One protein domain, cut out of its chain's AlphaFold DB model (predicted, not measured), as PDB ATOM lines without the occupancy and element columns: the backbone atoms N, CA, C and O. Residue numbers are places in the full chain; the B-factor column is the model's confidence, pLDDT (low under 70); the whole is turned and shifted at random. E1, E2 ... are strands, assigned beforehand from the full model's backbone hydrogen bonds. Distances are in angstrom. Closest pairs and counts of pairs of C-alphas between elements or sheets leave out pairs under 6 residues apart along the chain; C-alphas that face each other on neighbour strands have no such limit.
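Overview. This is residues 91 to 142 of the 148 residues of an uncharacterized protein of Bacteroidales bacterium (UniProt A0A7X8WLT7). A small antiparallel sheet of five short strands is curled like part of a barrel and folded back on itself, with E4 and E3 as one leaf facing E1 and E5 as the other, and the bent strand E2 as the hinge between them. The long link from E2 to E3 lies toward one end of the elongated outline, and the stretch after E5 lies toward the other. The printed part has 52 residues with no named helix and five named strands, E1 to E5 along the chain, in the sheet order E4, E3, E2, E1, E5. The class is all strand, though under half of the residues, 23 of 52, are in named elements. The whole is compact, with a radius of gyration of the C-alphas of 10.7 A, and spans 34 by 22 by 16 A.

Arrangement. E2, residues 103 to 110, bends by 72 degrees at residue 106, and its pairing is staggered. Its residues 103 to 106 pair with E1, residues 91 to 95, antiparallel, with N 105 and O 92 at 2.9 A. Its residues 107 to 110 pair with E3, residues 122 to 124, antiparallel at 116 degrees, with N 123 and O 109 at 2.8 A. E4, residues 127 to 129, is an edge strand, antiparallel to E3 at 151 degrees, with N 129 and O 122 at 2.8 A; E3 and E4 form a hairpin. E1 to E4 make a meander, each strand the antiparallel neighbour of the one before. E4 runs on into E5, residues 131 to 134, across a break of 1 residue at 97 degrees. E5, the other edge strand, is antiparallel to E1 at 157 degrees, with N 133 and O 93 at 2.9 A. In this folded sheet, one sheet bent back into two leaves that face each other, the closest C-alphas of E1 and E4 are those of Arg 95 and Tyr 129, 6.0 A apart. Those of E3 and E5 are Tyr 122 and Cys 132, 6.5 A apart.

Along the chain. E2 is 17.4 A long from first to last C-alpha, from (37.745, -3.596, -1.793) at Lys 103. E1 is 13.7 A long and begins at C-alpha 91, (28.051, -4.997, 1.804). E3 measures 6.3 A and E4 6.5 A. E5 is 10.6 A long and ends at C-alpha 134, (27.337, -7.888, -3.972).

Size, cuts and confidence. The two C-alphas farthest apart are those of Asn 115 and His 140, at 34.3 A. The printed part has no cut. The link from E2 to E3, 11 residues, is long. Mean pLDDT of the printed part is 86.0; residues 112 to 120 are under 70.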
ATOM      1  N   PRO A  91      26.630  -4.810   2.043       95.00
ATOM      2  CA  PRO A  91      28.051  -4.997   1.804       95.00
ATOM      3  C   PRO A  91      28.303  -5.331   0.330       95.00
ATOM      4  O   PRO A  91      27.632  -6.176  -0.269       95.00
ATOM      5  N   VAL A  92      29.292  -4.661  -0.250       94.88
ATOM      6  CA  VAL A  92      29.679  -4.789  -1.656       94.88
ATOM      7  C   VAL A  92      31.188  -4.862  -1.810       94.88
ATOM      8  O   VAL A  92      31.947  -4.426  -0.941       94.88
ATOM      9  N   LEU A  93      31.620  -5.385  -2.953       96.00
ATOM     10  CA  LEU A  93      32.986  -5.279  -3.434       96.00
ATOM     11  C   LEU A  93      33.048  -4.257  -4.563       96.00
ATOM     12  O   LEU A  93      32.239  -4.296  -5.488       96.00
ATOM     13  N   VAL A  94      34.018  -3.345  -4.488       94.44
ATOM     14  CA  VAL A  94      34.178  -2.243  -5.446       94.44
ATOM     15  C   VAL A  94      35.615  -2.093  -5.936       94.44
ATOM     16  O   VAL A  94      36.562  -2.413  -5.208       94.44
ATOM     17  N   ARG A  95      35.766  -1.577  -7.160       94.06
ATOM     18  CA  ARG A  95      37.035  -1.148  -7.777       94.06
ATOM     19  C   ARG A  95      36.772  -0.225  -8.974       94.06
ATOM     20  O   ARG A  95      35.646  -0.176  -9.467       94.06
ATOM     21  N   ASP A  96      37.794   0.482  -9.453       89.56
ATOM     22  CA  ASP A  96      37.660   1.374 -10.619       89.56
ATOM     23  C   ASP A  96      38.093   0.714 -11.935       89.56
ATOM     24  O   ASP A  96      37.553   1.021 -12.999       89.56
ATOM     25  N   GLU A  97      39.067  -0.198 -11.879       89.50
ATOM     26  CA  GLU A  97      39.677  -0.821 -13.059       89.50
ATOM     27  C   GLU A  97      39.977  -2.305 -12.824       89.50
ATOM     28  O   GLU A  97      40.180  -2.737 -11.690       89.50
ATOM     29  N   ASP A  98      40.040  -3.091 -13.902       90.81
ATOM     30  CA  ASP A  98      40.175  -4.553 -13.826       90.81
ATOM     31  C   ASP A  98      41.498  -5.031 -13.215       90.81
ATOM     32  O   ASP A  98      41.583  -6.138 -12.689       90.81
ATOM     33  N   ASN A  99      42.533  -4.193 -13.262       92.25
ATOM     34  CA  ASN A  99      43.830  -4.464 -12.647       92.25
ATOM     35  C   ASN A  99      43.865  -4.135 -11.142       92.25
ATOM     36  O   ASN A  99      44.854  -4.450 -10.477       92.25
ATOM     37  N   GLN A 100      42.824  -3.500 -10.598       94.81
ATOM     38  CA  GLN A 100      42.749  -3.156  -9.186       94.81
ATOM     39  C   GLN A 100      42.158  -4.295  -8.364       94.81
ATOM     40  O   GLN A 100      41.329  -5.086  -8.826       94.81
ATOM     41  N   ILE A 101      42.573  -4.333  -7.100       97.25
ATOM     42  CA  ILE A 101      42.011  -5.256  -6.126       97.25
ATOM     43  C   ILE A 101      40.581  -4.863  -5.752       97.25
ATOM     44  O   ILE A 101      40.276  -3.677  -5.592       97.25
ATOM     45  N   TRP A 102      39.730  -5.860  -5.537       97.56
ATOM     46  CA  TRP A 102      38.409  -5.660  -4.955       97.56
ATOM     47  C   TRP A 102      38.513  -5.225  -3.495       97.56
ATOM     48  O   TRP A 102      39.190  -5.866  -2.683       97.56
ATOM     49  N   LYS A 103      37.807  -4.147  -3.151       96.31
ATOM     50  CA  LYS A 103      37.745  -3.596  -1.793       96.31
ATOM     51  C   LYS A 103      36.340  -3.739  -1.234       96.31
ATOM     52  O   LYS A 103      35.370  -3.467  -1.933       96.31
ATOM     53  N   HIS A 104      36.238  -4.100   0.040       96.62
ATOM     54  CA  HIS A 104      34.965  -4.080   0.752       96.62
ATOM     55  C   HIS A 104      34.463  -2.639   0.931       96.62
ATOM     56  O   HIS A 104      35.223  -1.754   1.330       96.62
ATOM     57  N   ASN A 105      33.177  -2.407   0.680       96.00
ATOM     58  CA  ASN A 105      32.494  -1.140   0.937       96.00
ATOM     59  C   ASN A 105      31.015  -1.378   1.277       96.00
ATOM     60  O   ASN A 105      30.537  -2.509   1.231       96.00
ATOM     61  N   ILE A 106      30.290  -0.311   1.612       95.25
ATOM     62  CA  ILE A 106      28.837  -0.340   1.801       95.25
ATOM     63  C   ILE A 106      28.177   0.446   0.675       95.25
ATOM     64  O   ILE A 106      28.552   1.594   0.409       95.25
ATOM     65  N   PHE A 107      27.194  -0.169   0.022       92.56
ATOM     66  CA  PHE A 107      26.507   0.433  -1.110       92.56
ATOM     67  C   PHE A 107      25.672   1.640  -0.675       92.56
ATOM     68  O   PHE A 107      24.823   1.539   0.209       92.56
ATOM     69  N   GLY A 108      25.906   2.785  -1.307       86.38
ATOM     70  CA  GLY A 108      25.173   4.034  -1.081       86.38
ATOM     71  C   GLY A 108      24.121   4.327  -2.151       86.38
ATOM     72  O   GLY A 108      23.234   5.144  -1.918       86.38
ATOM     73  N   GLY A 109      24.193   3.660  -3.306       84.38
ATOM     74  CA  GLY A 109      23.277   3.848  -4.429       84.38
ATOM     75  C   GLY A 109      24.007   4.077  -5.750       84.38
ATOM     76  O   GLY A 109      25.232   4.013  -5.835       84.38
ATOM     77  N   LEU A 110      23.245   4.361  -6.802       81.00
ATOM     78  CA  LEU A 110      23.807   4.777  -8.083       81.00
ATOM     79  C   LEU A 110      24.047   6.288  -8.100       81.00
ATOM     80  O   LEU A 110      23.232   7.059  -7.587       81.00
ATOM     81  N   ASN A 111      25.154   6.697  -8.711       74.62
ATOM     82  CA  ASN A 111      25.445   8.082  -9.028       74.62
ATOM     83  C   ASN A 111      24.451   8.591 -10.077       74.62
ATOM     84  O   ASN A 111      24.105   7.894 -11.031       74.62
ATOM     85  N   LYS A 112      23.960   9.809  -9.856       68.06
ATOM     86  CA  LYS A 112      22.903  10.449 -10.643       68.06
ATOM     87  C   LYS A 112      23.330  11.782 -11.254       68.06
ATOM     88  O   LYS A 112      22.512  12.446 -11.878       68.06
ATOM     89  N   ASP A 113      24.580  12.200 -11.052       68.19
ATOM     90  CA  ASP A 113      25.073  13.453 -11.618       68.19
ATOM     91  C   ASP A 113      25.408  13.266 -13.109       68.19
ATOM     92  O   ASP A 113      26.339  12.520 -13.429       68.19
ATOM     93  N   PRO A 114      24.688  13.934 -14.030       56.84
ATOM     94  CA  PRO A 114      24.934  13.824 -15.467       56.84
ATOM     95  C   PRO A 114      26.277  14.433 -15.905       56.84
ATOM     96  O   PRO A 114      26.715  14.190 -17.025       56.84
ATOM     97  N   ASN A 115      26.935  15.222 -15.049       62.78
ATOM     98  CA  ASN A 115      28.229  15.849 -15.335       62.78
ATOM     99  C   ASN A 115      29.419  14.992 -14.890       62.78
ATOM    100  O   ASN A 115      30.560  15.274 -15.262       62.78
ATOM    101  N   LEU A 116      29.180  13.956 -14.083       61.31
ATOM    102  CA  LEU A 116      30.202  12.979 -13.732       61.31
ATOM    103  C   LEU A 116      30.313  11.951 -14.855       61.31
ATOM    104  O   LEU A 116      29.317  11.501 -15.415       61.31
ATOM    105  N   SER A 117      31.553  11.581 -15.194       60.12
ATOM    106  CA  SER A 117      31.812  10.535 -16.182       60.12
ATOM    107  C   SER A 117      30.943   9.315 -15.874       60.12
ATOM    108  O   SER A 117      30.955   8.826 -14.742       60.12
ATOM    109  N   SER A 118      30.261   8.782 -16.893       61.59
ATOM    110  CA  SER A 118      29.498   7.525 -16.826       61.59
ATOM    111  C   SER A 118      30.331   6.331 -16.343       61.59
ATOM    112  O   SER A 118      29.794   5.263 -16.074       61.59
ATOM    113  N   LYS A 119      31.651   6.511 -16.196       63.44
ATOM    114  CA  LYS A 119      32.563   5.578 -15.549       63.44
ATOM    115  C   LYS A 119      32.372   5.504 -14.023       63.44
ATOM    116  O   LYS A 119      32.778   4.509 -13.456       63.44
ATOM    117  N   TYR A 120      31.770   6.470 -13.323       69.25
ATOM    118  CA  TYR A 120      31.641   6.452 -11.849       69.25
ATOM    119  C   TYR A 120      30.188   6.301 -11.390       69.25
ATOM    120  O   TYR A 120      29.584   7.229 -10.848       69.25
ATOM    121  N   LEU A 121      29.634   5.113 -11.634       77.94
ATOM    122  CA  LEU A 121      28.214   4.797 -11.462       77.94
ATOM    123  C   LEU A 121      27.806   4.453 -10.029       77.94
ATOM    124  O   LEU A 121      26.636   4.610  -9.704       77.94
ATOM    125  N   TYR A 122      28.709   3.981  -9.170       84.81
ATOM    126  CA  TYR A 122      28.324   3.417  -7.873       84.81
ATOM    127  C   TYR A 122      28.807   4.295  -6.720       84.81
ATOM    128  O   TYR A 122      30.002   4.368  -6.447       84.81
ATOM    129  N   ILE A 123      27.877   4.940  -6.015       87.50
ATOM    130  CA  ILE A 123      28.155   5.649  -4.764       87.50
ATOM    131  C   ILE A 123      28.235   4.610  -3.649       87.50
ATOM    132  O   ILE A 123      27.313   3.823  -3.446       87.50
ATOM    133  N   CYS A 124      29.326   4.627  -2.895       90.88
ATOM    134  CA  CYS A 124      29.502   3.846  -1.677       90.88
ATOM    135  C   CYS A 124      29.936   4.766  -0.532       90.88
ATOM    136  O   CYS A 124      30.379   5.888  -0.769       90.88
ATOM    137  N   THR A 125      29.859   4.299   0.716       87.62
ATOM    138  CA  THR A 125      30.192   5.122   1.900       87.62
ATOM    139  C   THR A 125      31.575   5.781   1.853       87.62
ATOM    140  O   THR A 125      31.766   6.824   2.471       87.62
ATOM    141  N   GLY A 126      32.537   5.190   1.135       76.62
ATOM    142  CA  GLY A 126      33.902   5.718   1.044       76.62
ATOM    143  C   GLY A 126      34.233   6.559  -0.196       76.62
ATOM    144  O   GLY A 126      35.212   7.291  -0.143       76.62
ATOM    145  N   SER A 127      33.508   6.415  -1.314       87.31
ATOM    146  CA  SER A 127      33.796   7.085  -2.602       87.31
ATOM    147  C   SER A 127      32.747   6.706  -3.664       87.31
ATOM    148  O   SER A 127      31.864   5.884  -3.412       87.31
ATOM    149  N   VAL A 128      32.889   7.252  -4.872       86.88
ATOM    150  CA  VAL A 128      32.299   6.711  -6.104       86.88
ATOM    151  C   VAL A 128      33.236   5.698  -6.764       86.88
ATOM    152  O   VAL A 128      34.454   5.861  -6.685       86.88
ATOM    153  N   TYR A 129      32.665   4.675  -7.404       89.19
ATOM    154  CA  TYR A 129      33.393   3.583  -8.056       89.19
ATOM    155  C   TYR A 129      32.788   3.211  -9.411       89.19
ATOM    156  O   TYR A 129      31.594   3.414  -9.660       89.19
ATOM    157  N   THR A 130      33.615   2.627 -10.276       84.94
ATOM    158  CA  THR A 130      33.199   2.128 -11.598       84.94
ATOM    159  C   THR A 130      32.556   0.756 -11.566       84.94
ATOM    160  O   THR A 130      31.622   0.503 -12.323       84.94
ATOM    161  N   GLN A 131      33.034  -0.133 -10.701       89.12
ATOM    162  CA  GLN A 131      32.537  -1.497 -10.568       89.12
ATOM    163  C   GLN A 131      32.048  -1.724  -9.140       89.12
ATOM    164  O   GLN A 131      32.687  -1.287  -8.181       89.12
ATOM    165  N   CYS A 132      30.917  -2.415  -9.007       90.12
ATOM    166  CA  CYS A 132      30.293  -2.745  -7.733       90.12
ATOM    167  C   CYS A 132      29.537  -4.067  -7.873       90.12
ATOM    168  O   CYS A 132      28.661  -4.185  -8.731       90.12
ATOM    169  N   VAL A 133      29.874  -5.051  -7.041       90.69
ATOM    170  CA  VAL A 133      29.186  -6.348  -6.981       90.69
ATOM    171  C   VAL A 133      28.774  -6.658  -5.540       90.69
ATOM    172  O   VAL A 133      29.436  -6.185  -4.609       90.69
ATOM    173  N   PRO A 134      27.696  -7.435  -5.313       91.69
ATOM    174  CA  PRO A 134      27.337  -7.888  -3.972       91.69
ATOM    175  C   PRO A 134      28.513  -8.601  -3.305       91.69
ATOM    176  O   PRO A 134      29.186  -9.395  -3.958       91.69
ATOM    177  N   TYR A 135      28.753  -8.349  -2.017       94.31
ATOM    178  CA  TYR A 135      29.754  -9.113  -1.268       94.31
ATOM    179  C   TYR A 135      29.336 -10.584  -1.120       94.31
ATOM    180  O   TYR A 135      30.153 -11.481  -1.318       94.31
ATOM    181  N   GLU A 136      28.057 -10.819  -0.817       91.00
ATOM    182  CA  GLU A 136      27.480 -12.159  -0.694       91.00
ATOM    183  C   GLU A 136      27.578 -12.916  -2.027       91.00
ATOM    184  O   GLU A 136      27.100 -12.443  -3.061       91.00
ATOM    185  N   GLY A 137      28.225 -14.083  -2.001       89.38
ATOM    186  CA  GLY A 137      28.493 -14.914  -3.178       89.38
ATOM    187  C   GLY A 137      29.761 -14.549  -3.961       89.38
ATOM    188  O   GLY A 137      30.160 -15.310  -4.843       89.38
ATOM    189  N   ASN A 138      30.425 -13.433  -3.636       94.00
ATOM    190  CA  ASN A 138      31.660 -12.977  -4.288       94.00
ATOM    191  C   ASN A 138      32.837 -12.819  -3.310       94.00
ATOM    192  O   ASN A 138      33.832 -12.170  -3.626       94.00
ATOM    193  N   GLU A 139      32.772 -13.422  -2.124       97.12
ATOM    194  CA  GLU A 139      33.736 -13.226  -1.033       97.12
ATOM    195  C   GLU A 139      35.174 -13.578  -1.446       97.12
ATOM    196  O   GLU A 139      36.134 -12.948  -1.005       97.12
ATOM    197  N   HIS A 140      35.316 -14.555  -2.341       96.06
ATOM    198  CA  HIS A 140      36.587 -15.015  -2.900       96.06
ATOM    199  C   HIS A 140      37.336 -13.948  -3.716       96.06
ATOM    200  O   HIS A 140      38.539 -14.082  -3.935       96.06
ATOM    201  N   LEU A 141      36.647 -12.897  -4.170       97.06
ATOM    202  CA  LEU A 141      37.258 -11.801  -4.913       97.06
ATOM    203  C   LEU A 141      37.973 -10.802  -3.997       97.06
ATOM    204  O   LEU A 141      38.875 -10.106  -4.467       97.06
ATOM    205  N   LEU A 142      37.607 -10.726  -2.711       97.44
ATOM    206  CA  LEU A 142      38.131  -9.737  -1.767       97.44
ATOM    207  C   LEU A 142      39.668  -9.764  -1.717       97.44
ATOM    208  O   LEU A 142      40.281 -10.790  -1.433       97.44
TER     209      LEU A 142